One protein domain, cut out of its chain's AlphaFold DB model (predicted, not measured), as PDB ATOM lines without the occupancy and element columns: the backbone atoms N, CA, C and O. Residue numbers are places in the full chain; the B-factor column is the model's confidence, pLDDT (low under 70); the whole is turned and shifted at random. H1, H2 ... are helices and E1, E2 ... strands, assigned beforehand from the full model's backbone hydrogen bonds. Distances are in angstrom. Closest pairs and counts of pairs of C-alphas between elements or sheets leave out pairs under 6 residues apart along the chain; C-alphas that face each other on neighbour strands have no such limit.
ATOM      1  N   LEU A  66      34.202  -8.874   1.513       75.00
ATOM      2  CA  LEU A  66      35.118  -9.511   0.570       75.00
ATOM      3  C   LEU A  66      34.334  -9.976  -0.653       75.00
ATOM      4  O   LEU A  66      33.248 -10.528  -0.515       75.00
ATOM      5  N   VAL A  67      34.899  -9.787  -1.838       76.75
ATOM      6  CA  VAL A  67      34.321 -10.249  -3.101       76.75
ATOM      7  C   VAL A  67      35.400 -10.997  -3.881       76.75
ATOM      8  O   VAL A  67      36.567 -10.590  -3.904       76.75
ATOM      9  N   ARG A  68      35.026 -12.107  -4.527       77.19
ATOM     10  CA  ARG A  68      35.884 -12.742  -5.534       77.19
ATOM     11  C   ARG A  68      35.850 -11.867  -6.780       77.19
ATOM     12  O   ARG A  68      34.834 -11.829  -7.464       77.19
ATOM     13  N   ALA A  69      36.933 -11.139  -7.029       70.12
ATOM     14  CA  ALA A  69      37.041 -10.280  -8.202       70.12
ATOM     15  C   ALA A  69      37.162 -11.126  -9.474       70.12
ATOM     16  O   ALA A  69      36.452 -10.880 -10.438       70.12
ATOM     17  N   ASP A  70      37.991 -12.173  -9.424       70.50
ATOM     18  CA  ASP A  70      38.209 -13.090 -10.539       70.50
ATOM     19  C   ASP A  70      38.308 -14.530 -10.045       70.50
ATOM     20  O   ASP A  70      38.926 -14.800  -9.010       70.50
ATOM     21  N   VAL A  71      37.726 -15.452 -10.814       77.94
ATOM     22  CA  VAL A  71      37.826 -16.899 -10.604       77.94
ATOM     23  C   VAL A  71      38.252 -17.542 -11.916       77.94
ATOM     24  O   VAL A  71      37.463 -17.661 -12.851       77.94
ATOM     25  N   ILE A  72      39.508 -17.973 -11.987       78.56
ATOM     26  CA  ILE A  72      40.074 -18.636 -13.162       78.56
ATOM     27  C   ILE A  72      40.202 -20.132 -12.847       78.56
ATOM     28  O   ILE A  72      41.039 -20.515 -12.021       78.56
ATOM     29  N   PRO A  73      39.390 -21.009 -13.467       77.88
ATOM     30  CA  PRO A  73      39.528 -22.447 -13.276       77.88
ATOM     31  C   PRO A  73      40.840 -22.943 -13.871       77.88
ATOM     32  O   PRO A  73      41.135 -22.700 -15.041       77.88
ATOM     33  N   ILE A  74      41.613 -23.695 -13.085       78.94
ATOM     34  CA  ILE A  74      42.777 -24.392 -13.625       78.94
ATOM     35  C   ILE A  74      42.277 -25.697 -14.239       78.94
ATOM     36  O   ILE A  74      41.861 -26.614 -13.528       78.94
ATOM     37  N   ALA A  75      42.330 -25.788 -15.565       78.88
ATOM     38  CA  ALA A  75      42.008 -27.000 -16.305       78.88
ATOM     39  C   ALA A  75      43.245 -27.534 -17.036       78.88
ATOM     40  O   ALA A  75      43.983 -26.780 -17.666       78.88
ATOM     41  N   LEU A  76      43.451 -28.849 -16.981       73.75
ATOM     42  CA  LEU A  76      44.487 -29.547 -17.737       73.75
ATOM     43  C   LEU A  76      43.797 -30.413 -18.796       73.75
ATOM     44  O   LEU A  76      43.038 -31.322 -18.457       73.75
ATOM     45  N   GLY A  77      44.000 -30.096 -20.078       74.50
ATOM     46  CA  GLY A  77      43.345 -30.805 -21.186       74.50
ATOM     47  C   GLY A  77      41.811 -30.732 -21.146       74.50
ATOM     48  O   GLY A  77      41.140 -31.723 -21.419       74.50
ATOM     49  N   GLY A  78      41.251 -29.595 -20.717       74.50
ATOM     50  CA  GLY A  78      39.801 -29.391 -20.595       74.50
ATOM     51  C   GLY A  78      39.151 -30.039 -19.365       74.50
ATOM     52  O   GLY A  78      37.949 -29.885 -19.163       74.50
ATOM     53  N   ARG A  79      39.916 -30.738 -18.514       79.06
ATOM     54  CA  ARG A  79      39.419 -31.300 -17.248       79.06
ATOM     55  C   ARG A  79      39.828 -30.415 -16.072       79.06
ATOM     56  O   ARG A  79      40.989 -30.006 -16.025       79.06
ATOM     57  N   PRO A  80      38.933 -30.154 -15.101       80.75
ATOM     58  CA  PRO A  80      39.283 -29.373 -13.923       80.75
ATOM     59  C   PRO A  80      40.390 -30.082 -13.145       80.75
ATOM     60  O   PRO A  80      40.299 -31.279 -12.842       80.75
ATOM     61  N   LEU A  81      41.455 -29.345 -12.840       81.88
ATOM     62  CA  LEU A  81      42.594 -29.879 -12.117       81.88
ATOM     63  C   LEU A  81      42.168 -30.174 -10.682       81.88
ATOM     64  O   LEU A  81      41.728 -29.288  -9.952       81.88
ATOM     65  N   LYS A  82      42.298 -31.434 -10.264       86.44
ATOM     66  CA  LYS A  82      41.944 -31.836  -8.902       86.44
ATOM     67  C   LYS A  82      43.111 -31.602  -7.948       86.44
ATOM     68  O   LYS A  82      44.259 -31.896  -8.266       86.44
ATOM     69  N   ARG A  83      42.824 -31.185  -6.714       82.69
ATOM     70  CA  ARG A  83      43.837 -30.972  -5.661       82.69
ATOM     71  C   ARG A  83      44.707 -32.204  -5.380       82.69
ATOM     72  O   ARG A  83      45.889 -32.067  -5.079       82.69
ATOM     73  N   TRP A  84      44.147 -33.410  -5.517       81.62
ATOM     74  CA  TRP A  84      44.904 -34.654  -5.344       81.62
ATOM     75  C   TRP A  84      45.841 -34.943  -6.521       81.62
ATOM     76  O   TRP A  84      46.864 -35.582  -6.310       81.62
ATOM     77  N   TRP A  85      45.549 -34.430  -7.725       85.31
ATOM     78  CA  TRP A  85      46.446 -34.543  -8.881       85.31
ATOM     79  C   TRP A  85      47.721 -33.746  -8.636       85.31
ATOM     80  O   TRP A  85      48.803 -34.278  -8.826       85.31
ATOM     81  N   LEU A  86      47.611 -32.515  -8.122       82.75
ATOM     82  CA  LEU A  86      48.778 -31.702  -7.756       82.75
ATOM     83  C   LEU A  86      49.686 -32.413  -6.743       82.75
ATOM     84  O   LEU A  86      50.901 -32.466  -6.928       82.75
ATOM     85  N   ALA A  87      49.097 -33.004  -5.699       83.56
ATOM     86  CA  ALA A  87      49.854 -33.758  -4.705       83.56
ATOM     87  C   ALA A  87      50.469 -35.043  -5.293       83.56
ATOM     88  O   ALA A  87      51.635 -35.328  -5.034       83.56
ATOM     89  N   ALA A  88      49.712 -35.797  -6.097       83.81
ATOM     90  CA  ALA A  88      50.178 -37.037  -6.711       83.81
ATOM     91  C   ALA A  88      51.299 -36.790  -7.730       83.81
ATOM     92  O   ALA A  88      52.331 -37.452  -7.662       83.81
ATOM     93  N   PHE A  89      51.146 -35.806  -8.620       85.25
ATOM     94  CA  PHE A  89      52.173 -35.436  -9.595       85.25
ATOM     95  C   PHE A  89      53.422 -34.871  -8.925       85.25
ATOM     96  O   PHE A  89      54.528 -35.268  -9.280       85.25
ATOM     97  N   GLY A  90      53.262 -34.008  -7.916       81.31
ATOM     98  CA  GLY A  90      54.394 -33.507  -7.143       81.31
ATOM     99  C   GLY A  90      55.159 -34.633  -6.442       81.31
ATOM    100  O   GLY A  90      56.385 -34.672  -6.494       81.31
ATOM    101  N   MET A  91      54.452 -35.599  -5.845       84.75
ATOM    102  CA  MET A  91      55.085 -36.758  -5.209       84.75
ATOM    103  C   MET A  91      55.760 -37.688  -6.224       84.75
ATOM    104  O   MET A  91      56.876 -38.134  -5.976       84.75
ATOM    105  N   ALA A  92      55.123 -37.955  -7.365       84.06
ATOM    106  CA  ALA A  92      55.700 -38.772  -8.430       84.06
ATOM    107  C   ALA A  92      56.978 -38.138  -9.005       84.06
ATOM    108  O   ALA A  92      57.982 -38.828  -9.170       84.06
ATOM    109  N   GLY A  93      56.971 -36.819  -9.234       79.56
ATOM    110  CA  GLY A  93      58.147 -36.072  -9.684       79.56
ATOM    111  C   GLY A  93      59.294 -36.128  -8.673       79.56
ATOM    112  O   GLY A  93      60.432 -36.407  -9.046       79.56
ATOM    113  N   LEU A  94      58.996 -35.970  -7.379       81.94
ATOM    114  CA  LEU A  94      59.994 -36.144  -6.318       81.94
ATOM    115  C   LEU A  94      60.530 -37.584  -6.261       81.94
ATOM    116  O   LEU A  94      61.741 -37.782  -6.180       81.94
ATOM    117  N   ALA A  95      59.670 -38.598  -6.363       81.25
ATOM    118  CA  ALA A  95      60.093 -39.999  -6.335       81.25
ATOM    119  C   ALA A  95      61.014 -40.356  -7.516       81.25
ATOM    120  O   ALA A  95      62.017 -41.039  -7.322       81.25
ATOM    121  N   MET A  96      60.734 -39.840  -8.719       72.31
ATOM    122  CA  MET A  96      61.607 -40.030  -9.885       72.31
ATOM    123  C   MET A  96      62.991 -39.400  -9.698       72.31
ATOM    124  O   MET A  96      63.983 -39.932 -10.192       72.31
ATOM    125  N   THR A  97      63.078 -38.297  -8.952       68.69
ATOM    126  CA  THR A  97      64.354 -37.604  -8.715       68.69
ATOM    127  C   THR A  97      65.245 -38.299  -7.688       68.69
ATOM    128  O   THR A  97      66.459 -38.155  -7.763       68.69
ATOM    129  N   VAL A  98      64.670 -39.104  -6.784       65.06
ATOM    130  CA  VAL A  98      65.425 -39.960  -5.847       65.06
ATOM    131  C   VAL A  98      66.031 -41.187  -6.560       65.06
ATOM    132  O   VAL A  98      66.943 -41.817  -6.033       65.06
ATOM    133  N   GLY A  99      65.564 -41.508  -7.775       63.69
ATOM    134  CA  GLY A  99      66.130 -42.549  -8.639       63.69
ATOM    135  C   GLY A  99      67.353 -42.098  -9.457       63.69
ATOM    136  O   GLY A  99      68.082 -41.181  -9.086       63.69
ATOM    137  N   GLU A 100      67.576 -42.729 -10.615       55.53
ATOM    138  CA  GLU A 100      68.768 -42.550 -11.474       55.53
ATOM    139  C   GLU A 100      69.098 -41.095 -11.889       55.53
ATOM    140  O   GLU A 100      70.231 -40.805 -12.283       55.53
ATOM    141  N   VAL A 101      68.131 -40.173 -11.826       57.94
ATOM    142  CA  VAL A 101      68.247 -38.810 -12.375       57.94
ATOM    143  C   VAL A 101      69.187 -37.923 -11.551       57.94
ATOM    144  O   VAL A 101      69.958 -37.161 -12.134       57.94
ATOM    145  N   ALA A 102      69.200 -38.047 -10.218       60.19
ATOM    146  CA  ALA A 102      70.099 -37.251  -9.373       60.19
ATOM    147  C   ALA A 102      71.584 -37.568  -9.622       60.19
ATOM    148  O   ALA A 102      72.429 -36.680  -9.515       60.19
ATOM    149  N   PHE A 103      71.899 -38.813  -9.998       58.69
ATOM    150  CA  PHE A 103      73.272 -39.270 -10.235       58.69
ATOM    151  C   PHE A 103      73.748 -39.056 -11.678       58.69
ATOM    152  O   PHE A 103      74.929 -38.802 -11.893       58.69
ATOM    153  N   LYS A 104      72.852 -39.143 -12.671       67.75
ATOM    154  CA  LYS A 104      73.232 -39.080 -14.095       67.75
ATOM    155  C   LYS A 104      73.180 -37.672 -14.698       67.75
ATOM    156  O   LYS A 104      73.865 -37.433 -15.685       67.75
ATOM    157  N   TRP A 105      72.357 -36.759 -14.169       63.72
ATOM    158  CA  TRP A 105      71.982 -35.517 -14.874       63.72
ATOM    159  C   TRP A 105      72.509 -34.208 -14.254       63.72
ATOM    160  O   TRP A 105      72.117 -33.127 -14.692       63.72
ATOM    161  N   GLY A 106      73.429 -34.264 -13.281       69.44
ATOM    162  CA  GLY A 106      74.080 -33.064 -12.723       69.44
ATOM    163  C   GLY A 106      73.081 -31.990 -12.256       69.44
ATOM    164  O   GLY A 106      71.969 -32.309 -11.866       69.44
ATOM    165  N   VAL A 107      73.420 -30.698 -12.324       72.94
ATOM    166  CA  VAL A 107      72.564 -29.580 -11.838       72.94
ATOM    167  C   VAL A 107      71.160 -29.529 -12.486       72.94
ATOM    168  O   VAL A 107      70.249 -28.898 -11.951       72.94
ATOM    169  N   TRP A 108      70.935 -30.224 -13.605       75.88
ATOM    170  CA  TRP A 108      69.660 -30.215 -14.328       75.88
ATOM    171  C   TRP A 108      68.497 -30.887 -13.586       75.88
ATOM    172  O   TRP A 108      67.344 -30.538 -13.846       75.88
ATOM    173  N   TRP A 109      68.754 -31.770 -12.613       75.75
ATOM    174  CA  TRP A 109      67.682 -32.363 -11.799       75.75
ATOM    175  C   TRP A 109      66.879 -31.304 -11.024       75.75
ATOM    176  O   TRP A 109      65.694 -31.504 -10.741       75.75
ATOM    177  N   PHE A 110      67.489 -30.154 -10.715       78.00
ATOM    178  CA  PHE A 110      66.870 -29.072  -9.949       78.00
ATOM    179  C   PHE A 110      65.645 -28.480 -10.668       78.00
ATOM    180  O   PHE A 110      64.652 -28.144 -10.020       78.00
ATOM    181  N   TRP A 111      65.660 -28.459 -12.007       82.81
ATOM    182  CA  TRP A 111      64.525 -28.024 -12.830       82.81
ATOM    183  C   TRP A 111      63.304 -28.940 -12.721       82.81
ATOM    184  O   TRP A 111      62.190 -28.484 -12.957       82.81
ATOM    185  N   PHE A 112      63.483 -30.198 -12.317       79.19
ATOM    186  CA  PHE A 112      62.379 -31.127 -12.074       79.19
ATOM    187  C   PHE A 112      61.990 -31.180 -10.597       79.19
ATOM    188  O   PHE A 112      60.800 -31.229 -10.273       79.19
ATOM    189  N   VAL A 113      62.966 -31.112  -9.687       81.75
ATOM    190  CA  VAL A 113      62.711 -31.178  -8.242       81.75
ATOM    191  C   VAL A 113      61.996 -29.939  -7.730       81.75
ATOM    192  O   VAL A 113      61.018 -30.099  -7.002       81.75
ATOM    193  N   ILE A 114      62.427 -28.722  -8.091       84.38
ATOM    194  CA  ILE A 114      61.786 -27.522  -7.530       84.38
ATOM    195  C   ILE A 114      60.303 -27.458  -7.903       84.38
ATOM    196  O   ILE A 114      59.485 -27.335  -6.987       84.38
ATOM    197  N   PRO A 115      59.899 -27.559  -9.187       84.38
ATOM    198  CA  PRO A 115      58.486 -27.451  -9.529       84.38
ATOM    199  C   PRO A 115      57.669 -28.588  -8.914       84.38
ATOM    200  O   PRO A 115      56.555 -28.350  -8.453       84.38
ATOM    201  N   SER A 116      58.237 -29.798  -8.818       83.06
ATOM    202  CA  SER A 116      57.588 -30.942  -8.164       83.06
ATOM    203  C   SER A 116      57.394 -30.718  -6.664       83.06
ATOM    204  O   SER A 116      56.311 -30.978  -6.137       83.06
ATOM    205  N   ALA A 117      58.400 -30.175  -5.971       84.81
ATOM    206  CA  ALA A 117      58.315 -29.822  -4.557       84.81
ATOM    207  C   ALA A 117      57.272 -28.724  -4.307       84.81
ATOM    208  O   ALA A 117      56.479 -28.829  -3.368       84.81
ATOM    209  N   ILE A 118      57.228 -27.701  -5.168       85.25
ATOM    210  CA  ILE A 118      56.211 -26.644  -5.115       85.25
ATOM    211  C   ILE A 118      54.821 -27.248  -5.339       85.25
ATOM    212  O   ILE A 118      53.937 -27.048  -4.508       85.25
ATOM    213  N   ALA A 119      54.628 -28.038  -6.400       84.56
ATOM    214  CA  ALA A 119      53.348 -28.673  -6.712       84.56
ATOM    215  C   ALA A 119      52.868 -29.584  -5.573       84.56
ATOM    216  O   ALA A 119      51.702 -29.527  -5.178       84.56
ATOM    217  N   PHE A 120      53.779 -30.361  -4.982       84.50
ATOM    218  CA  PHE A 120      53.489 -31.207  -3.830       84.50
ATOM    219  C   PHE A 120      53.087 -30.385  -2.599       84.50
ATOM    220  O   PHE A 120      52.078 -30.684  -1.958       84.50
ATOM    221  N   SER A 121      53.843 -29.332  -2.277       84.06
ATOM    222  CA  SER A 121      53.575 -28.456  -1.131       84.06
ATOM    223  C   SER A 121      52.229 -27.737  -1.262       84.06
ATOM    224  O   SER A 121      51.422 -27.732  -0.324       84.06
ATOM    225  N   VAL A 122      51.943 -27.199  -2.452       83.81
ATOM    226  CA  VAL A 122      50.667 -26.551  -2.778       83.81
ATOM    227  C   VAL A 122      49.528 -27.568  -2.719       83.81
ATOM    228  O   VAL A 122      48.553 -27.342  -2.007       83.81
ATOM    229  N   GLY A 123      49.670 -28.727  -3.368       83.19
ATOM    230  CA  GLY A 123      48.669 -29.795  -3.350       83.19
ATOM    231  C   GLY A 123      48.352 -30.286  -1.934       83.19
ATOM    232  O   GLY A 123      47.186 -30.373  -1.547       83.19
ATOM    233  N   ARG A 124      49.377 -30.527  -1.107       83.88
ATOM    234  CA  ARG A 124      49.217 -30.920   0.302       83.88
ATOM    235  C   ARG A 124      48.525 -29.837   1.127       83.88
ATOM    236  O   ARG A 124      47.668 -30.146   1.959       83.88
ATOM    237  N   SER A 125      48.873 -28.576   0.905       82.00
ATOM    238  CA  SER A 125      48.261 -27.453   1.615       82.00
ATOM    239  C   SER A 125      46.791 -27.266   1.216       82.00
ATOM    240  O   SER A 125      45.949 -27.094   2.098       82.00
ATOM    241  N   LEU A 126      46.447 -27.442  -0.065       83.12
ATOM    242  CA  LEU A 126      45.061 -27.467  -0.559       83.12
ATOM    243  C   LEU A 126      44.262 -28.664  -0.024       83.12
ATOM    244  O   LEU A 126      43.065 -28.553   0.244       83.12
ATOM    245  N   LEU A 127      44.898 -29.820   0.181       79.44
ATOM    246  CA  LEU A 127      44.245 -30.966   0.817       79.44
ATOM    247  C   LEU A 127      43.874 -30.669   2.277       79.44
ATOM    248  O   LEU A 127      42.774 -31.028   2.697       79.44
ATOM    249  N   LYS A 128      44.750 -29.977   3.023       78.56
ATOM    250  CA  LYS A 128      44.552 -29.671   4.452       78.56
ATOM    251  C   LYS A 128      43.661 -28.454   4.713       78.56
ATOM    252  O   LYS A 128      42.873 -28.487   5.650       78.56
ATOM    253  N   ARG A 129      43.831 -27.370   3.952       73.00
ATOM    254  CA  ARG A 129      43.210 -26.060   4.224       73.00
ATOM    255  C   ARG A 129      42.316 -25.544   3.099       73.00
ATOM    256  O   ARG A 129      41.721 -24.493   3.281       73.00
ATOM    257  N   ARG A 130      42.252 -26.231   1.947       80.69
ATOM    258  CA  ARG A 130      41.522 -25.825   0.717       80.69
ATOM    259  C   ARG A 130      41.887 -24.454   0.139       80.69
ATOM    260  O   ARG A 130      41.425 -24.116  -0.938       80.69
ATOM    261  N   PHE A 131      42.761 -23.714   0.804       83.06
ATOM    262  CA  PHE A 131      43.209 -22.388   0.432       83.06
ATOM    263  C   PHE A 131      44.723 -22.311   0.589       83.06
ATOM    264  O   PHE A 131      45.274 -22.691   1.630       83.06
ATOM    265  N   VAL A 132      45.394 -21.814  -0.443       82.31
ATOM    266  CA  VAL A 132      46.824 -21.520  -0.440       82.31
ATOM    267  C   VAL A 132      47.034 -20.205  -1.155       82.31
ATOM    268  O   VAL A 132      46.546 -20.006  -2.260       82.31
ATOM    269  N   ARG A 133      47.818 -19.321  -0.555       80.62
ATOM    270  CA  ARG A 133      48.226 -18.087  -1.207       80.62
ATOM    271  C   ARG A 133      49.573 -18.284  -1.895       80.62
ATOM    272  O   ARG A 133      50.549 -18.637  -1.236       80.62
ATOM    273  N   LEU A 134      49.623 -18.069  -3.207       71.94
ATOM    274  CA  LEU A 134      50.856 -18.064  -3.990       71.94
ATOM    275  C   LEU A 134      51.311 -16.616  -4.224       71.94
ATOM    276  O   LEU A 134      50.627 -15.814  -4.855       71.94
ATOM    277  N   VAL A 135      52.511 -16.303  -3.728       66.62
ATOM    278  CA  VAL A 135      53.282 -15.093  -4.070       66.62
ATOM    279  C   VAL A 135      52.477 -13.791  -3.928       66.62
ATOM    280  O   VAL A 135      52.359 -13.056  -4.893       66.62
ATOM    281  N   ASN A 136      51.894 -13.500  -2.753       68.38
ATOM    282  CA  ASN A 136      51.175 -12.256  -2.383       68.38
ATOM    283  C   ASN A 136      50.118 -11.676  -3.360       68.38
ATOM    284  O   ASN A 136      49.453 -10.699  -3.018       68.38
ATOM    285  N   LEU A 137      49.897 -12.279  -4.518       63.62
ATOM    286  CA  LEU A 137      49.126 -11.754  -5.640       63.62
ATOM    287  C   LEU A 137      48.009 -12.723  -6.009       63.62
ATOM    288  O   LEU A 137      46.909 -12.289  -6.327       63.62
ATOM    289  N   ILE A 138      48.287 -14.024  -5.934       76.25
ATOM    290  CA  ILE A 138      47.415 -15.061  -6.466       76.25
ATOM    291  C   ILE A 138      46.958 -15.948  -5.314       76.25
ATOM    292  O   ILE A 138      47.775 -16.474  -4.557       76.25
ATOM    293  N   ASN A 139      45.651 -16.141  -5.172       84.19
ATOM    294  CA  ASN A 139      45.122 -17.137  -4.251       84.19
ATOM    295  C   ASN A 139      44.734 -18.376  -5.048       84.19
ATOM    296  O   ASN A 139      44.261 -18.284  -6.175       84.19
ATOM    297  N   VAL A 140      44.991 -19.541  -4.478       82.19
ATOM    298  CA  VAL A 140      44.605 -20.826  -5.042       82.19
ATOM    299  C   VAL A 140      43.627 -21.464  -4.072       82.19
ATOM    300  O   VAL A 140      43.956 -21.746  -2.917       82.19
ATOM    301  N   GLU A 141      42.416 -21.673  -4.559       84.38
ATOM    302  CA  GLU A 141      41.290 -22.243  -3.833       84.38
ATOM    303  C   GLU A 141      40.959 -23.626  -4.392       84.38
ATOM    304  O   GLU A 141      41.136 -23.905  -5.578       84.38
ATOM    305  N   ALA A 142      40.475 -24.515  -3.528       80.88
ATOM    306  CA  ALA A 142      39.930 -25.803  -3.914       80.88
ATOM    307  C   ALA A 142      38.496 -25.938  -3.402       80.88
ATOM    308  O   ALA A 142      38.243 -25.844  -2.202       80.88
ATOM    309  N   ASP A 143      37.573 -26.218  -4.314       80.12
ATOM    310  CA  ASP A 143      36.166 -26.441  -3.988       80.12
ATOM    311  C   ASP A 143      35.948 -27.814  -3.303       80.12
ATOM    312  O   ASP A 143      36.839 -28.671  -3.268       80.12
ATOM    313  N   ARG A 144      34.742 -28.063  -2.773       74.62
ATOM    314  CA  ARG A 144      34.307 -29.353  -2.209       74.62
ATOM    315  C   ARG A 144      34.435 -30.498  -3.208       74.62
ATOM    316  O   ARG A 144      34.815 -31.601  -2.815       74.62
ATOM    317  N   SER A 145      34.200 -30.226  -4.490       76.25
ATOM    318  CA  SER A 145      34.450 -31.175  -5.587       76.25
ATOM    319  C   SER A 145      35.935 -31.538  -5.763       76.25
ATOM    320  O   SER A 145      36.283 -32.522  -6.423       76.25
ATOM    321  N   GLY A 146      36.832 -30.769  -5.140       74.81
ATOM    322  CA  GLY A 146      38.279 -30.916  -5.205       74.81
ATOM    323  C   GLY A 146      38.917 -30.235  -6.411       74.81
ATOM    324  O   GLY A 146      40.130 -30.373  -6.572       74.81
ATOM    325  N   SER A 147      38.139 -29.538  -7.239       83.00
ATOM    326  CA  SER A 147      38.628 -28.735  -8.364       83.00
ATOM    327  C   SER A 147      39.368 -27.496  -7.864       83.00
ATOM    328  O   SER A 147      38.952 -26.890  -6.877       83.00
ATOM    329  N   VAL A 148      40.469 -27.151  -8.528       84.38
ATOM    330  CA  VAL A 148      41.367 -26.056  -8.145       84.38
ATOM    331  C   VAL A 148      41.137 -24.837  -9.035       84.38
ATOM    332  O   VAL A 148      41.097 -24.947 -10.261       84.38
ATOM    333  N   TYR A 149      41.033 -23.669  -8.410       85.19
ATOM    334  CA  TYR A 149      40.794 -22.388  -9.063       85.19
ATOM    335  C   TYR A 149      41.795 -21.365  -8.547       85.19
ATOM    336  O   TYR A 149      42.178 -21.382  -7.376       85.19
ATOM    337  N   VAL A 150      42.215 -20.470  -9.427       83.19
ATOM    338  CA  VAL A 150      42.942 -19.266  -9.049       83.19
ATOM    339  C   VAL A 150      41.924 -18.169  -8.798       83.19
ATOM    340  O   VAL A 150      41.098 -17.888  -9.664       83.19
ATOM    341  N   THR A 151      41.982 -17.558  -7.622       81.88
ATOM    342  CA  THR A 151      41.074 -16.491  -7.220       81.88
ATOM    343  C   THR A 151      41.832 -15.227  -6.843       81.88
ATOM    344  O   THR A 151      42.842 -15.238  -6.124       81.88
ATOM    345  N   THR A 152      41.304 -14.099  -7.300       80.88
ATOM    346  CA  THR A 152      41.714 -12.782  -6.818       80.88
ATOM    347  C   THR A 152      40.656 -12.311  -5.837       80.88
ATOM    348  O   THR A 152      39.499 -12.112  -6.206       80.88
ATOM    349  N   ILE A 153      41.034 -12.165  -4.570       80.19
ATOM    350  CA  ILE A 153      40.139 -11.668  -3.523       80.19
ATOM    351  C   ILE A 153      40.362 -10.165  -3.398       80.19
ATOM    352  O   ILE A 153      41.481  -9.718  -3.133       80.19
ATOM    353  N   GLY A 154      39.284  -9.413  -3.584       79.69
ATOM    354  CA  GLY A 154      39.233  -7.969  -3.412       79.69
ATOM    355  C   GLY A 154      38.041  -7.573  -2.548       79.69
ATOM    356  O   GLY A 154      37.397  -8.413  -1.916       79.69
ATOM    357  N   GLY A 155      37.751  -6.282  -2.507       80.38
ATOM    358  CA  GLY A 155      36.608  -5.740  -1.786       80.38
ATOM    359  C   GLY A 155      36.836  -4.290  -1.391       80.38
ATOM    360  O   GLY A 155      37.881  -3.710  -1.690       80.38
ATOM    361  N   SER A 156      35.866  -3.726  -0.680       80.81
ATOM    362  CA  SER A 156      35.904  -2.328  -0.253       80.81
ATOM    363  C   SER A 156      36.105  -2.219   1.254       80.81
ATOM    364  O   SER A 156      35.495  -2.932   2.053       80.81
ATOM    365  N   CYS A 157      36.982  -1.304   1.649       82.06
ATOM    366  CA  CYS A 157      37.269  -0.981   3.035       82.06
ATOM    367  C   CYS A 157      36.046  -0.289   3.662       82.06
ATOM    368  O   CYS A 157      35.650   0.764   3.170       82.06
ATOM    369  N   PRO A 158      35.485  -0.783   4.778       78.44
ATOM    370  CA  PRO A 158      34.302  -0.181   5.395       78.44
ATOM    371  C   PRO A 158      34.581   1.203   6.007       78.44
ATOM    372  O   PRO A 158      33.651   1.957   6.265       78.44
ATOM    373  N   VAL A 159      35.855   1.545   6.241       78.62
ATOM    374  CA  VAL A 159      36.266   2.806   6.880       78.62
ATOM    375  C   VAL A 159      36.479   3.936   5.872       78.62
ATOM    376  O   VAL A 159      36.091   5.073   6.121       78.62
ATOM    377  N   CYS A 160      37.150   3.648   4.755       81.56
ATOM    378  CA  CYS A 160      37.559   4.670   3.785       81.56
ATOM    379  C   CYS A 160      37.107   4.384   2.349       81.56
ATOM    380  O   CYS A 160      37.417   5.168   1.462       81.56
ATOM    381  N   ASN A 161      36.368   3.293   2.112       77.12
ATOM    382  CA  ASN A 161      35.916   2.825   0.794       77.12
ATOM    383  C   ASN A 161      37.030   2.538  -0.225       77.12
ATOM    384  O   ASN A 161      36.737   2.284  -1.389       77.12
ATOM    385  N   ALA A 162      38.289   2.527   0.203       82.94
ATOM    386  CA  ALA A 162      39.407   2.108  -0.627       82.94
ATOM    387  C   ALA A 162      39.413   0.592  -0.858       82.94
ATOM    388  O   ALA A 162      38.805  -0.166  -0.098       82.94
ATOM    389  N   ASP A 163      40.168   0.145  -1.857       84.94
ATOM    390  CA  ASP A 163      40.346  -1.280  -2.117       84.94
ATOM    391  C   ASP A 163      41.029  -1.987  -0.941       84.94
ATOM    392  O   ASP A 163      41.962  -1.473  -0.316       84.94
ATOM    393  N   ILE A 164      40.602  -3.214  -0.664       85.94
ATOM    394  CA  ILE A 164      41.290  -4.112   0.265       85.94
ATOM    395  C   ILE A 164      42.002  -5.214  -0.507       85.94
ATOM    396  O   ILE A 164      41.513  -5.727  -1.513       85.94
ATOM    397  N   LYS A 165      43.165  -5.608  -0.001       86.38
ATOM    398  CA  LYS A 165      43.921  -6.759  -0.486       86.38
ATOM    399  C   LYS A 165      44.267  -7.649   0.690       86.38
ATOM    400  O   LYS A 165      44.375  -7.202   1.831       86.38
ATOM    401  N   LEU A 166      44.473  -8.925   0.415       84.69
ATOM    402  CA  LEU A 166      45.088  -9.796   1.405       84.69
ATOM    403  C   LEU A 166      46.541  -9.359   1.594       84.69
ATOM    404  O   LEU A 166      47.202  -8.940   0.644       84.69
ATOM    405  N   ASN A 167      47.080  -9.482   2.795       83.25
ATOM    406  CA  ASN A 167      48.500  -9.303   3.065       83.25
ATOM    407  C   ASN A 167      48.960 -10.298   4.133       83.25
ATOM    408  O   ASN A 167      48.166 -10.736   4.960       83.25
ATOM    409  N   ASP A 168      50.230 -10.676   4.087       81.12
ATOM    410  CA  ASP A 168      50.807 -11.625   5.030       81.12
ATOM    411  C   ASP A 168      51.600 -10.840   6.076       81.12
ATOM    412  O   ASP A 168      52.593 -10.185   5.766       81.12
ATOM    413  N   ILE A 169      51.155 -10.889   7.333       76.25
ATOM    414  CA  ILE A 169      51.801 -10.193   8.447       76.25
ATOM    415  C   ILE A 169      52.448 -11.215   9.375       76.25
ATOM    416  O   ILE A 169      51.792 -12.105   9.916       76.25
ATOM    417  N   GLY A 170      53.756 -11.077   9.581       71.75
ATOM    418  CA  GLY A 170      54.535 -11.895  10.509       71.75
ATOM    419  C   GLY A 170      55.866 -12.357   9.922       71.75
ATOM    420  O   GLY A 170      56.154 -12.170   8.744       71.75
ATOM    421  N   ARG A 171      56.701 -12.983  10.758       62.94
ATOM    422  CA  ARG A 171      57.921 -13.657  10.284       62.94
ATOM    423  C   ARG A 171      57.521 -14.884   9.462       62.94
ATOM    424  O   ARG A 171      56.613 -15.588   9.881       62.94
ATOM    425  N   SER A 172      58.224 -15.155   8.361       60.22
ATOM    426  CA  SER A 172      57.942 -16.197   7.345       60.22
ATOM    427  C   SER A 172      57.325 -17.519   7.861       60.22
ATOM    428  O   SER A 172      56.387 -18.028   7.261       60.22
ATOM    429  N   GLN A 173      57.758 -18.054   9.012       58.38
ATOM    430  CA  GLN A 173      57.207 -19.305   9.570       58.38
ATOM    431  C   GLN A 173      55.891 -19.170  10.367       58.38
ATOM    432  O   GLN A 173      55.246 -20.172  10.673       58.38
ATOM    433  N   ARG A 174      55.491 -17.954  10.747       63.41
ATOM    434  CA  ARG A 174      54.251 -17.637  11.479       63.41
ATOM    435  C   ARG A 174      53.487 -16.488  10.813       63.41
ATOM    436  O   ARG A 174      52.814 -15.726  11.510       63.41
ATOM    437  N   SER A 175      53.618 -16.329   9.496       71.12
ATOM    438  CA  SER A 175      52.843 -15.334   8.764       71.12
ATOM    439  C   SER A 175      51.351 -15.644   8.911       71.12
ATOM    440  O   SER A 175      50.896 -16.776   8.728       71.12
ATOM    441  N   LYS A 176      50.588 -14.633   9.323       79.56
ATOM    442  CA  LYS A 176      49.130 -14.669   9.348       79.56
ATOM    443  C   LYS A 176      48.631 -13.868   8.162       79.56
ATOM    444  O   LYS A 176      49.066 -12.739   7.952       79.56
ATOM    445  N   ILE A 177      47.714 -14.459   7.415       83.06
ATOM    446  CA  ILE A 177      47.026 -13.765   6.335       83.06
ATOM    447  C   ILE A 177      46.014 -12.824   6.988       83.06
ATOM    448  O   ILE A 177      45.257 -13.229   7.874       83.06
ATOM    449  N   VAL A 178      46.026 -11.563   6.584       85.31
ATOM    450  CA  VAL A 178      45.076 -10.541   7.018       85.31
ATOM    451  C   VAL A 178      44.494  -9.844   5.802       85.31
ATOM    452  O   VAL A 178      45.115  -9.783   4.744       85.31
ATOM    453  N   VAL A 179      43.304  -9.293   5.958       85.44
ATOM    454  CA  VAL A 179      42.733  -8.357   4.995       85.44
ATOM    455  C   VAL A 179      43.225  -6.970   5.376       85.44
ATOM    456  O   VAL A 179      43.068  -6.573   6.527       85.44
ATOM    457  N   GLN A 180      43.830  -6.245   4.442       85.38
ATOM    458  CA  GLN A 180      44.405  -4.928   4.683       85.38
ATOM    459  C   GLN A 180      43.947  -3.933   3.616       85.38
ATOM    460  O   GLN A 180      43.923  -4.241   2.425       85.38
ATOM    461  N   CYS A 181      43.601  -2.724   4.051       85.00
ATOM    462  CA  CYS A 181      43.305  -1.613   3.152       85.00
ATOM    463  C   CYS A 181      44.567  -1.149   2.402       85.00
ATOM    464  O   CYS A 181      45.652  -1.069   2.986       85.00
ATOM    465  N   THR A 182      44.424  -0.822   1.116       85.31
ATOM    466  CA  THR A 182      45.521  -0.323   0.271       85.31
ATOM    467  C   THR A 182      45.966   1.088   0.653       85.31
ATOM    468  O   THR A 182      47.163   1.364   0.640       85.31
ATOM    469  N   GLU A 183      45.028   1.956   1.037       84.62
ATOM    470  CA  GLU A 183      45.309   3.347   1.413       84.62
ATOM    471  C   GLU A 183      45.808   3.485   2.853       84.62
ATOM    472  O   GLU A 183      46.754   4.224   3.117       84.62
ATOM    473  N   ASN A 184      45.198   2.761   3.798       80.38
ATOM    474  CA  ASN A 184      45.560   2.850   5.210       80.38
ATOM    475  C   ASN A 184      45.892   1.481   5.801       80.38
ATOM    476  O   ASN A 184      45.016   0.685   6.137       80.38
ATOM    477  N   LYS A 185      47.188   1.253   6.031       81.88
ATOM    478  CA  LYS A 185      47.709   0.006   6.601       81.88
ATOM    479  C   LYS A 185      47.224  -0.282   8.021       81.88
ATOM    480  O   LYS A 185      47.398  -1.417   8.448       81.88
ATOM    481  N   ILE A 186      46.659   0.683   8.748       82.06
ATOM    482  CA  ILE A 186      46.088   0.482  10.091       82.06
ATOM    483  C   ILE A 186      44.783  -0.317  10.007       82.06
ATOM    484  O   ILE A 186      44.477  -1.093  10.907       82.06
ATOM    485  N   HIS A 187      44.035  -0.176   8.910       82.31
ATOM    486  CA  HIS A 187      42.798  -0.916   8.705       82.31
ATOM    487  C   HIS A 187      43.133  -2.355   8.302       82.31
ATOM    488  O   HIS A 187      43.447  -2.642   7.141       82.31
ATOM    489  N   GLN A 188      43.126  -3.240   9.297       82.75
ATOM    490  CA  GLN A 188      43.451  -4.652   9.150       82.75
ATOM    491  C   GLN A 188      42.401  -5.511   9.842       82.75
ATOM    492  O   GLN A 188      41.984  -5.215  10.961       82.75
ATOM    493  N   TRP A 189      42.044  -6.622   9.209       84.38
ATOM    494  CA  TRP A 189      41.114  -7.599   9.762       84.38
ATOM    495  C   TRP A 189      41.685  -9.013   9.641       84.38
ATOM    496  O   TRP A 189      42.362  -9.327   8.655       84.38
ATOM    497  N   PRO A 190      41.429  -9.892  10.624       81.50
ATOM    498  CA  PRO A 190      41.857 -11.280  10.541       81.50
ATOM    499  C   PRO A 190      41.155 -11.980   9.373       81.50
ATOM    500  O   PRO A 190      39.934 -11.906   9.238       81.50
ATOM    501  N   PHE A 191      41.928 -12.677   8.538       83.00
ATOM    502  CA  PHE A 191      41.380 -13.479   7.452       83.00
ATOM    503  C   PHE A 191      41.101 -14.908   7.928       83.00
ATOM    504  O   PHE A 191      41.995 -15.577   8.450       83.00
ATOM    505  N   ASP A 192      39.871 -15.381   7.720       77.56
ATOM    506  CA  ASP A 192      39.483 -16.771   7.962       77.56
ATOM    507  C   ASP A 192      39.158 -17.461   6.625       77.56
ATOM    508  O   ASP A 192      38.127 -17.153   6.019       77.56
ATOM    509  N   PRO A 193      40.001 -18.400   6.152       71.69
ATOM    510  CA  PRO A 193      39.794 -19.072   4.872       71.69
ATOM    511  C   PRO A 193      38.533 -19.945   4.848       71.69
ATOM    512  O   PRO A 193      38.016 -20.220   3.770       71.69
ATOM    513  N   ASN A 194      37.990 -20.358   6.000       68.88
ATOM    514  CA  ASN A 194      36.771 -21.177   6.026       68.88
ATOM    515  C   ASN A 194      35.525 -20.392   5.591       68.88
ATOM    516  O   ASN A 194      34.535 -20.986   5.174       68.88
ATOM    517  N   ARG A 195      35.569 -19.056   5.671       66.69
ATOM    518  CA  ARG A 195      34.458 -18.178   5.278       66.69
ATOM    519  C   ARG A 195      34.393 -17.906   3.784       66.69
ATOM    520  O   ARG A 195      33.378 -17.399   3.318       66.69
ATOM    521  N   LEU A 196      35.435 -18.266   3.032       67.69
ATOM    522  CA  LEU A 196      35.405 -18.171   1.576       67.69
ATOM    523  C   LEU A 196      34.251 -19.004   1.006       67.69
ATOM    524  O   LEU A 196      33.607 -18.561   0.069       67.69
ATOM    525  N   GLU A 197      33.919 -20.160   1.592       62.00
ATOM    526  CA  GLU A 197      32.818 -21.011   1.102       62.00
ATOM    527  C   GLU A 197      31.445 -20.313   1.105       62.00
ATOM    528  O   GLU A 197      30.561 -20.737   0.370       62.00
ATOM    529  N   SER A 198      31.260 -19.268   1.921       58.81
ATOM    530  CA  SER A 198      29.998 -18.520   2.038       58.81
ATOM    531  C   SER A 198      29.971 -17.186   1.283       58.81
ATOM    532  O   SER A 198      28.977 -16.471   1.393       58.81
ATOM    533  N   LEU A 199      31.061 -16.827   0.595       59.97
ATOM    534  CA  LEU A 199      31.148 -15.627  -0.247       59.97
ATOM    535  C   LEU A 199      30.559 -15.861  -1.636       59.97
ATOM    536  O   LEU A 199      30.728 -16.992  -2.152       59.97
TER     537      LEU A 199
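This is residues 66 to 199 of the 199 residues of an uncharacterized protein of Achromobacter piechaudii ATCC 43553 (UniProt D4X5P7). Two small sheets, partly face to face with their strands crossed, make a sandwich at one end, and a long helical hairpin, H1 and H2, reaches away from it along the longest axis to a tip, residues 103 to 108, that sticks out. The larger sheet, order E1, E4, E3, E2, is strongly twisted; the smaller is E5, E6, E7, and both are antiparallel. The printed part has 134 residues, with three named helices and seven named strands that follow along the chain as E1, H1, H2, E2, E3, E4, E5, E6, E7, H3, and its class is mixed, helices and strands. It is loose, with a radius of gyration of the C-alphas of 17.7 A, and elongated, spanning 59 by 34 by 21 A.

Begin in the larger sheet with E4, residues 148 to 156, 25.6 A long; beside it look for E1, residues 66 to 73, 19.5 A, which starts at C-alpha 66 (35.118, -9.511, 0.570) and bends by 55 degrees at residue 69. E3 is residues 138 to 142, 13.3 A, and E2 is residues 131 to 134, 9.8 A. In the other sheet find E5, residues 164 to 169, 14.6 A; E6, residues 176 to 181, 15.6 A; and E7, residues 188 to 190, 7.0 A. H1, residues 83 to 104, runs 31.6 A to C-alpha 104 (73.232, -39.080, -14.095); H2, residues 106 to 129, runs 35.9 A. H3 is residues 193 to 198, 10.2 A, ending at C-alpha 198 (29.998, -18.520, 2.038).

In the larger sheet, look for N 69 and O 152 at 2.9 A between E1 and E4, N 141 and O 149 at 2.8 A between E4 and E3, and N 140 and O 132 at 2.7 A between E3 and E2; E2, E3, E4 are a meander, each strand the antiparallel neighbour of the one before. E5, E6, E7 are another, with N 167 and O 178 at 2.8 A and N 179 and O 189 at 2.9 A. The two sheets form a sandwich, face to face with strands at 57 degrees; the closest C-alphas of E4 and E5 are Gly 155 and Ile 164, 5.4 A. H2 is on the larger sheet at a height of 12.9 A, in two layers, a helix on one face of a sheet; H1 only grazes it with residues 83 to 86. The hairpin H1 and H2 touch, closest at the C-alphas of Gly 90 and Phe 120, 4.1 A, at a shallow tilt of 23 degrees, opposite ways. H3 is on the larger sheet, over none of its strands. The O i to N i+4 pairs within hydrogen-bond range are 13 of 18 in H1, 16 of 20 in H2 and 0 of 2 in H3, where 2 of 3 O i to N i+3 pairs are.

The C-alphas farthest apart, Lys 104 and Val 159, are 59.7 A apart. The printed part has no cut, and no link is long. Look for pLDDT under 70 at residues 97 to 106, 135 to 137, 171 to 174 and 194 to 199.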